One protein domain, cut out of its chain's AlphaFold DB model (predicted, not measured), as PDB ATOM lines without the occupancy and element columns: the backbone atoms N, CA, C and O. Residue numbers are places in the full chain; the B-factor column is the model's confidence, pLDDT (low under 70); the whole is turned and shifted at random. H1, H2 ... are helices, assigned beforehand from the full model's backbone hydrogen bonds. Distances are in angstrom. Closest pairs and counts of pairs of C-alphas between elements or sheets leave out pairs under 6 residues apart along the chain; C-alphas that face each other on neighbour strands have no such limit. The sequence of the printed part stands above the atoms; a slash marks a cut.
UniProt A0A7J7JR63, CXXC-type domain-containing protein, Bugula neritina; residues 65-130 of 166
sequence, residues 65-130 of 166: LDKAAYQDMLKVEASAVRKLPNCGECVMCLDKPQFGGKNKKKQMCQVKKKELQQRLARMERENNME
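AT A GLANCE: This is residues 65 to 130 of the 166 residues of the protein "CXXC-type domain-containing protein" of Bugula neritina (UniProt A0A7J7JR63). What shape do these atoms make? Two long helices, H1 and H3, make a loose V that opens toward the first and last printed residues, and at its closed end sits a small head of loops around the short H2. What is it built of? The printed part has 66 residues with three named helices, in the order H1, H2, H3, and no named strand; its class is all helix. How compact is it? It is loose, with a radius of gyration of the C-alphas of 14.6 A and spans of 46 by 21 by 17 A.

HOW THE PARTS SIT: How does H1, residues 67 to 83, stand to H3, residues 110 to 130? They touch, H3 with residues 112 to 120 alone, and the closest C-alphas, those of Val 81 and Lys 112, are 6.1 A apart. Their lines stand at a steep tilt of 42 degrees, and they run opposite ways. Where is H2, residues 91 to 94? It is apart from H1. It is close to but not clearly touching H3, where the closest C-alphas, those of Met 92 and Gln 110, are 6.6 A apart. What do the backbones show? In H1 and H3 every O i to N i+4 pair is within hydrogen-bond range; H2 is too short for such a pair.

IN THESE COORDINATES: Where does H1 begin? C-alpha 67 is at (32.676, 17.251, 134.040), and H1 is 25.3 A long from first to last C-alpha. How long are H2 and H3? H2 measures 5.0 A and H3 31.1 A, and H3 ends with C-alpha 130 at (24.715, -0.887, 136.221).

THE WHOLE: Which stretches stand free? Residues 65 to 72 and residues 124 to 130 do. Which link is long? The link from H2 to H3 is, with 15 residues; the printed part has no cut. Where is confidence low? The pLDDT is under 70 at residue 65 and residues 129 to 130.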
ATOM      1  N   LEU A  65      31.435  11.275 137.685       63.47
ATOM      2  CA  LEU A  65      32.281  11.392 136.506       63.47
ATOM      3  C   LEU A  65      32.645  12.867 136.381       63.47
ATOM      4  O   LEU A  65      31.787  13.746 136.550       63.47
ATOM      5  N   ASP A  66      33.932  13.139 136.195       81.44
ATOM      6  CA  ASP A  66      34.383  14.508 136.082       81.44
ATOM      7  C   ASP A  66      33.656  15.180 134.906       81.44
ATOM      8  O   ASP A  66      33.260  14.575 133.903       81.44
ATOM      9  N   LYS A  67      33.406  16.481 135.054       78.94
ATOM     10  CA  LYS A  67      32.676  17.251 134.040       78.94
ATOM     11  C   LYS A  67      33.363  17.162 132.666       78.94
ATOM     12  O   LYS A  67      32.695  17.284 131.641       78.94
ATOM     13  N   ALA A  68      34.678  16.927 132.661       82.81
ATOM     14  CA  ALA A  68      35.499  16.734 131.477       82.81
ATOM     15  C   ALA A  68      35.181  15.421 130.738       82.81
ATOM     16  O   ALA A  68      34.900  15.485 129.541       82.81
ATOM     17  N   ALA A  69      35.128  14.266 131.414       81.31
ATOM     18  CA  ALA A  69      34.809  12.990 130.770       81.31
ATOM     19  C   ALA A  69      33.401  12.990 130.170       81.31
ATOM     20  O   ALA A  69      33.214  12.530 129.043       81.31
ATOM     21  N   TYR A  70      32.417  13.572 130.864       77.19
ATOM     22  CA  TYR A  70      31.072  13.725 130.299       77.19
ATOM     23  C   TYR A  70      31.100  14.553 129.005       77.19
ATOM     24  O   TYR A  70      30.497  14.187 127.996       77.19
ATOM     25  N   GLN A  71      31.856  15.652 129.002       84.50
ATOM     26  CA  GLN A  71      31.972  16.518 127.836       84.50
ATOM     27  C   GLN A  71      32.727  15.860 126.672       84.50
ATOM     28  O   GLN A  71      32.413  16.145 125.515       84.50
ATOM     29  N   ASP A  72      33.674  14.966 126.945       86.44
ATOM     30  CA  ASP A  72      34.363  14.186 125.917       86.44
ATOM     31  C   ASP A  72      33.479  13.083 125.324       86.44
ATOM     32  O   ASP A  72      33.417  12.967 124.097       86.44
ATOM     33  N   MET A  73      32.696  12.366 126.136       79.56
ATOM     34  CA  MET A  73      31.705  11.405 125.626       79.56
ATOM     35  C   MET A  73      30.686  12.076 124.691       79.56
ATOM     36  O   MET A  73      30.417  11.579 123.594       79.56
ATOM     37  N   LEU A  74      30.193  13.268 125.054       83.88
ATOM     38  CA  LEU A  74      29.297  14.052 124.194       83.88
ATOM     39  C   LEU A  74      29.930  14.408 122.839       83.88
ATOM     40  O   LEU A  74      29.239  14.420 121.815       83.88
ATOM     41  N   LYS A  75      31.234  14.705 122.802       90.06
ATOM     42  CA  LYS A  75      31.943  15.019 121.549       90.06
ATOM     43  C   LYS A  75      32.042  13.801 120.635       90.06
ATOM     44  O   LYS A  75      31.899  13.965 119.421       90.06
ATOM     45  N   VAL A  76      32.270  12.611 121.191       90.06
ATOM     46  CA  VAL A  76      32.359  11.360 120.421       90.06
ATOM     47  C   VAL A  76      31.034  11.080 119.715       90.06
ATOM     48  O   VAL A  76      31.007  10.957 118.485       90.06
ATOM     49  N   GLU A  77      29.925  11.098 120.455       90.88
ATOM     50  CA  GLU A  77      28.591  10.875 119.885       90.88
ATOM     51  C   GLU A  77      28.216  11.949 118.859       90.88
ATOM     52  O   GLU A  77      27.759  11.651 117.748       90.88
ATOM     53  N   ALA A  78      28.494  13.220 119.165       90.62
ATOM     54  CA  ALA A  78      28.251  14.314 118.233       90.62
ATOM     55  C   ALA A  78      29.074  14.177 116.940       90.62
ATOM     56  O   ALA A  78      28.582  14.523 115.863       90.62
ATOM     57  N   SER A  79      30.311  13.680 117.016       93.75
ATOM     58  CA  SER A  79      31.164  13.435 115.847       93.75
ATOM     59  C   SER A  79      30.583  12.350 114.944       93.75
ATOM     60  O   SER A  79      30.480  12.550 113.731       93.75
ATOM     61  N   ALA A  80      30.120  11.239 115.522       92.75
ATOM     62  CA  ALA A  80      29.480  10.165 114.770       92.75
ATOM     63  C   ALA A  80      28.222  10.659 114.034       92.75
ATOM     64  O   ALA A  80      28.075  10.442 112.830       92.75
ATOM     65  N   VAL A  81      27.359  11.414 114.718       95.31
ATOM     66  CA  VAL A  81      26.121  11.956 114.132       95.31
ATOM     67  C   VAL A  81      26.395  13.002 113.046       95.31
ATOM     68  O   VAL A  81      25.659  13.095 112.059       95.31
ATOM     69  N   ARG A  82      27.467  13.794 113.171       93.56
ATOM     70  CA  ARG A  82      27.837  14.788 112.147       93.56
ATOM     71  C   ARG A  82      28.124  14.145 110.790       93.56
ATOM     72  O   ARG A  82      27.756  14.760 109.786       93.56
ATOM     73  N   LYS A  83      28.704  12.938 110.776       95.06
ATOM     74  CA  LYS A  83      29.052  12.177 109.560       95.06
ATOM     75  C   LYS A  83      27.839  11.647 108.793       95.06
ATOM     76  O   LYS A  83      27.965  11.369 107.607       95.06
ATOM     77  N   LEU A  84      26.674  11.524 109.433       94.69
ATOM     78  CA  LEU A  84      25.447  11.104 108.752       94.69
ATOM     79  C   LEU A  84      25.074  12.097 107.634       94.69
ATOM     80  O   LEU A  84      25.428  13.277 107.717       94.69
ATOM     81  N   PRO A  85      24.338  11.693 106.593       96.50
ATOM     82  CA  PRO A  85      23.809  12.640 105.619       96.50
ATOM     83  C   PRO A  85      22.767  13.574 106.259       96.50
ATOM     84  O   PRO A  85      22.124  13.265 107.264       96.50
ATOM     85  N   ASN A  86      22.625  14.778 105.706       97.38
ATOM     86  CA  ASN A  86      21.519  15.673 106.054       97.38
ATOM     87  C   ASN A  86      20.245  15.186 105.339       97.38
ATOM     88  O   ASN A  86      20.347  14.751 104.200       97.38
ATOM     89  N   CYS A  87      19.062  15.304 105.956       97.62
ATOM     90  CA  CYS A  87      17.824  14.802 105.341       97.62
ATOM     91  C   CYS A  87      17.335  15.635 104.147       97.62
ATOM     92  O   CYS A  87      16.507  15.165 103.388       97.62
ATOM     93  N   GLY A  88      17.795  16.882 104.002       97.44
ATOM     94  CA  GLY A  88      17.410  17.772 102.900       97.44
ATOM     95  C   GLY A  88      16.025  18.412 103.028       97.44
ATOM     96  O   GLY A  88      15.829  19.501 102.512       97.44
ATOM     97  N   GLU A  89      15.115  17.817 103.794       97.75
ATOM     98  CA  GLU A  89      13.707  18.247 103.839       97.75
ATOM     99  C   GLU A  89      13.363  19.139 105.040       97.75
ATOM    100  O   GLU A  89      12.438  19.946 104.994       97.75
ATOM    101  N   CYS A  90      14.094  19.019 106.155       98.06
ATOM    102  CA  CYS A  90      13.752  19.778 107.359       98.06
ATOM    103  C   CYS A  90      14.132  21.261 107.235       98.06
ATOM    104  O   CYS A  90      15.109  21.611 106.575       98.06
ATOM    105  N   VAL A  91      13.454  22.138 107.985       97.81
ATOM    106  CA  VAL A  91      13.688  23.599 107.973       97.81
ATOM    107  C   VAL A  91      15.159  23.977 108.218       97.81
ATOM    108  O   VAL A  91      15.650  24.967 107.685       97.81
ATOM    109  N   MET A  92      15.882  23.199 109.031       98.25
ATOM    110  CA  MET A  92      17.309  23.439 109.296       98.25
ATOM    111  C   MET A  92      18.212  22.977 108.147       98.25
ATOM    112  O   MET A  92      19.320  23.484 108.002       98.25
ATOM    113  N   CYS A  93      17.774  21.998 107.355       98.19
ATOM    114  CA  CYS A  93      18.444  21.611 106.118       98.19
ATOM    115  C   CYS A  93      18.178  22.646 105.031       98.19
ATOM    116  O   CYS A  93      19.141  23.129 104.453       98.19
ATOM    117  N   LEU A  94      16.926  23.068 104.856       98.00
ATOM    118  CA  LEU A  94      16.535  24.095 103.886       98.00
ATOM    119  C   LEU A  94      17.191  25.462 104.139       98.00
ATOM    120  O   LEU A  94      17.254  26.284 103.239       98.00
ATOM    121  N   ASP A  95      17.707  25.721 105.345       98.12
ATOM    122  CA  ASP A  95      18.515  26.913 105.631       98.12
ATOM    123  C   ASP A  95      19.970  26.795 105.138       98.12
ATOM    124  O   ASP A  95      20.623  27.814 104.937       98.12
ATOM    125  N   LYS A  96      20.507  25.593 104.904       97.62
ATOM    126  CA  LYS A  96      21.920  25.422 104.526       97.62
ATOM    127  C   LYS A  96      22.159  25.793 103.055       97.62
ATOM    128  O   LYS A  96      21.337  25.434 102.212       97.62
ATOM    129  N   PRO A  97      23.337  26.353 102.712       97.69
ATOM    130  CA  PRO A  97      23.678  26.702 101.328       97.69
ATOM    131  C   PRO A  97      23.579  25.524 100.351       97.69
ATOM    132  O   PRO A  97      23.088  25.679  99.242       97.69
ATOM    133  N   GLN A  98      23.972  24.324 100.793       96.00
ATOM    134  CA  GLN A  98      23.915  23.098  99.985       96.00
ATOM    135  C   GLN A  98      22.489  22.683  99.564       96.00
ATOM    136  O   GLN A  98      22.345  21.844  98.685       96.00
ATOM    137  N   PHE A  99      21.454  23.233 100.207       97.19
ATOM    138  CA  PHE A  99      20.041  22.999  99.888       97.19
ATOM    139  C   PHE A  99      19.338  24.292  99.426       97.19
ATOM    140  O   PHE A  99      18.117  24.383  99.491       97.19
ATOM    141  N   GLY A 100      20.096  25.310  98.995       96.69
ATOM    142  CA  GLY A 100      19.552  26.583  98.497       96.69
ATOM    143  C   GLY A 100      19.159  27.593  99.582       96.69
ATOM    144  O   GLY A 100      18.516  28.601  99.291       96.69
ATOM    145  N   GLY A 101      19.531  27.347 100.837       97.25
ATOM    146  CA  GLY A 101      19.156  28.190 101.966       97.25
ATOM    147  C   GLY A 101      20.027  29.428 102.186       97.25
ATOM    148  O   GLY A 101      21.188  29.491 101.786       97.25
ATOM    149  N   LYS A 102      19.472  30.407 102.916       97.88
ATOM    150  CA  LYS A 102      20.111  31.703 103.238       97.88
ATOM    151  C   LYS A 102      21.185  31.628 104.339       97.88
ATOM    152  O   LYS A 102      21.812  32.641 104.636       97.88
ATOM    153  N   ASN A 103      21.378  30.469 104.968       97.00
ATOM    154  CA  ASN A 103      22.341  30.208 106.045       97.00
ATOM    155  C   ASN A 103      22.203  31.140 107.263       97.00
ATOM    156  O   ASN A 103      23.204  31.585 107.838       97.00
ATOM    157  N   LYS A 104      20.963  31.457 107.653       97.62
ATOM    158  CA  LYS A 104      20.670  32.349 108.786       97.62
ATOM    159  C   LYS A 104      20.579  31.594 110.108       97.62
ATOM    160  O   LYS A 104      21.001  32.113 111.135       97.62
ATOM    161  N   LYS A 105      20.046  30.373 110.097       95.75
ATOM    162  CA  LYS A 105      19.807  29.570 111.307       95.75
ATOM    163  C   LYS A 105      21.061  28.821 111.741       95.75
ATOM    164  O   LYS A 105      21.296  28.683 112.940       95.75
ATOM    165  N   LYS A 106      21.867  28.332 110.788       95.94
ATOM    166  CA  LYS A 106      23.156  27.647 111.044       95.94
ATOM    167  C   LYS A 106      23.064  26.465 112.027       95.94
ATOM    168  O   LYS A 106      24.029  26.127 112.703       95.94
ATOM    169  N   GLN A 107      21.909  25.805 112.093       96.12
ATOM    170  CA  GLN A 107      21.685  24.655 112.973       96.12
ATOM    171  C   GLN A 107      21.956  23.324 112.261       96.12
ATOM    172  O   GLN A 107      22.087  23.247 111.033       96.12
ATOM    173  N   MET A 108      22.044  22.238 113.030       96.12
ATOM    174  CA  MET A 108      22.111  20.885 112.469       96.12
ATOM    175  C   MET A 108      20.748  20.397 111.961       96.12
ATOM    176  O   MET A 108      19.701  20.913 112.343       96.12
ATOM    177  N   CYS A 109      20.775  19.378 111.098       98.06
ATOM    178  CA  CYS A 109      19.581  18.672 110.634       98.06
ATOM    179  C   CYS A 109      18.729  18.187 111.824       98.06
ATOM    180  O   CYS A 109      19.272  17.655 112.793       98.06
ATOM    181  N   GLN A 110      17.402  18.317 111.741       97.50
ATOM    182  CA  GLN A 110      16.501  17.866 112.808       97.50
ATOM    183  C   GLN A 110      16.567  16.351 113.032       97.50
ATOM    184  O   GLN A 110      16.538  15.906 114.176       97.50
ATOM    185  N   VAL A 111      16.716  15.564 111.962       97.25
ATOM    186  CA  VAL A 111      16.874  14.103 112.058       97.25
ATOM    187  C   VAL A 111      18.152  13.752 112.820       97.25
ATOM    188  O   VAL A 111      18.111  12.972 113.763       97.25
ATOM    189  N   LYS A 112      19.269  14.425 112.507       96.75
ATOM    190  CA  LYS A 112      20.532  14.270 113.249       96.75
ATOM    191  C   LYS A 112      20.391  14.655 114.720       96.75
ATOM    192  O   LYS A 112      20.927  13.975 115.585       96.75
ATOM    193  N   LYS A 113      19.669  15.740 115.013       96.06
ATOM    194  CA  LYS A 113      19.416  16.165 116.396       96.06
ATOM    195  C   LYS A 113      18.684  15.074 117.182       96.06
ATOM    196  O   LYS A 113      19.098  14.767 118.294       96.06
ATOM    197  N   LYS A 114      17.633  14.489 116.599       96.44
ATOM    198  CA  LYS A 114      16.869  13.398 117.223       96.44
ATOM    199  C   LYS A 114      17.734  12.154 117.438       96.44
ATOM    200  O   LYS A 114      17.723  11.615 118.537       96.44
ATOM    201  N   GLU A 115      18.525  11.760 116.442       96.31
ATOM    202  CA  GLU A 115      19.477  10.644 116.552       96.31
ATOM    203  C   GLU A 115      20.459  10.856 117.714       96.31
ATOM    204  O   GLU A 115      20.622   9.983 118.562       96.31
ATOM    205  N   LEU A 116      21.068  12.044 117.809       94.44
ATOM    206  CA  LEU A 116      21.978  12.365 118.908       94.44
ATOM    207  C   LEU A 116      21.276  12.250 120.267       94.44
ATOM    208  O   LEU A 116      21.806  11.627 121.177       94.44
ATOM    209  N   GLN A 117      20.069  12.804 120.396       94.31
ATOM    210  CA  GLN A 117      19.292  12.719 121.636       94.31
ATOM    211  C   GLN A 117      18.960  11.270 122.017       94.31
ATOM    212  O   GLN A 117      19.063  10.911 123.186       94.31
ATOM    213  N   GLN A 118      18.602  10.428 121.047       95.00
ATOM    214  CA  GLN A 118      18.309   9.014 121.290       95.00
ATOM    215  C   GLN A 118      19.541   8.246 121.778       95.00
ATOM    216  O   GLN A 118      19.424   7.453 122.714       95.00
ATOM    217  N   ARG A 119      20.716   8.505 121.195       94.00
ATOM    218  CA  ARG A 119      21.977   7.881 121.624       94.00
ATOM    219  C   ARG A 119      22.371   8.280 123.037       94.00
ATOM    220  O   ARG A 119      22.687   7.411 123.844       94.00
ATOM    221  N   LEU A 120      22.277   9.570 123.355       90.50
ATOM    222  CA  LEU A 120      22.553  10.065 124.704       90.50
ATOM    223  C   LEU A 120      21.584   9.466 125.729       90.50
ATOM    224  O   LEU A 120      22.020   8.935 126.745       90.50
ATOM    225  N   ALA A 121      20.285   9.434 125.421       91.31
ATOM    226  CA  ALA A 121      19.284   8.831 126.301       91.31
ATOM    227  C   ALA A 121      19.484   7.317 126.495       91.31
ATOM    228  O   ALA A 121      19.111   6.771 127.534       91.31
ATOM    229  N   ARG A 122      20.032   6.611 125.497       92.12
ATOM    230  CA  ARG A 122      20.396   5.194 125.625       92.12
ATOM    231  C   ARG A 122      21.563   5.019 126.597       92.12
ATOM    232  O   ARG A 122      21.454   4.209 127.510       92.12
ATOM    233  N   MET A 123      22.616   5.812 126.433       87.19
ATOM    234  CA  MET A 123      23.793   5.781 127.301       87.19
ATOM    235  C   MET A 123      23.433   6.112 128.756       87.19
ATOM    236  O   MET A 123      23.893   5.445 129.678       87.19
ATOM    237  N   GLU A 124      22.567   7.098 128.989       88.38
ATOM    238  CA  GLU A 124      22.083   7.432 130.337       88.38
ATOM    239  C   GLU A 124      21.330   6.266 130.995       88.38
ATOM    240  O   GLU A 124      21.505   6.007 132.186       88.38
ATOM    241  N   ARG A 125      20.525   5.522 130.225       89.75
ATOM    242  CA  ARG A 125      19.818   4.331 130.722       89.75
ATOM    243  C   ARG A 125      20.767   3.186 131.063       89.75
ATOM    244  O   ARG A 125      20.568   2.544 132.090       89.75
ATOM    245  N   GLU A 126      21.775   2.950 130.227       87.81
ATOM    246  CA  GLU A 126      22.792   1.915 130.451       87.81
ATOM    247  C   GLU A 126      23.578   2.203 131.742       87.81
ATOM    248  O   GLU A 126      23.629   1.352 132.627       87.81
ATOM    249  N   ASN A 127      24.031   3.446 131.936       80.81
ATOM    250  CA  ASN A 127      24.723   3.854 133.166       80.81
ATOM    251  C   ASN A 127      23.854   3.733 134.436       80.81
ATOM    252  O   ASN A 127      24.379   3.516 135.526       80.81
ATOM    253  N   ASN A 128      22.529   3.886 134.330       81.62
ATOM    254  CA  ASN A 128      21.628   3.793 135.484       81.62
ATOM    255  C   ASN A 128      21.294   2.338 135.878       81.62
ATOM    256  O   ASN A 128      21.000   2.068 137.040       81.62
ATOM    257  N   MET A 129      21.344   1.390 134.935       67.38
ATOM    258  CA  MET A 129      21.093  -0.039 135.193       67.38
ATOM    259  C   MET A 129      22.273  -0.732 135.890       67.38
ATOM    260  O   MET A 129      22.068  -1.616 136.720       67.38
ATOM    261  N   GLU A 130      23.504  -0.303 135.621       59.00
ATOM    262  CA  GLU A 130      24.715  -0.887 136.221       59.00
ATOM    263  C   GLU A 130      24.897  -0.525 137.711       59.00
ATOM    264  O   GLU A 130      25.690  -1.143 138.418       59.00
TER     265      GLU A 130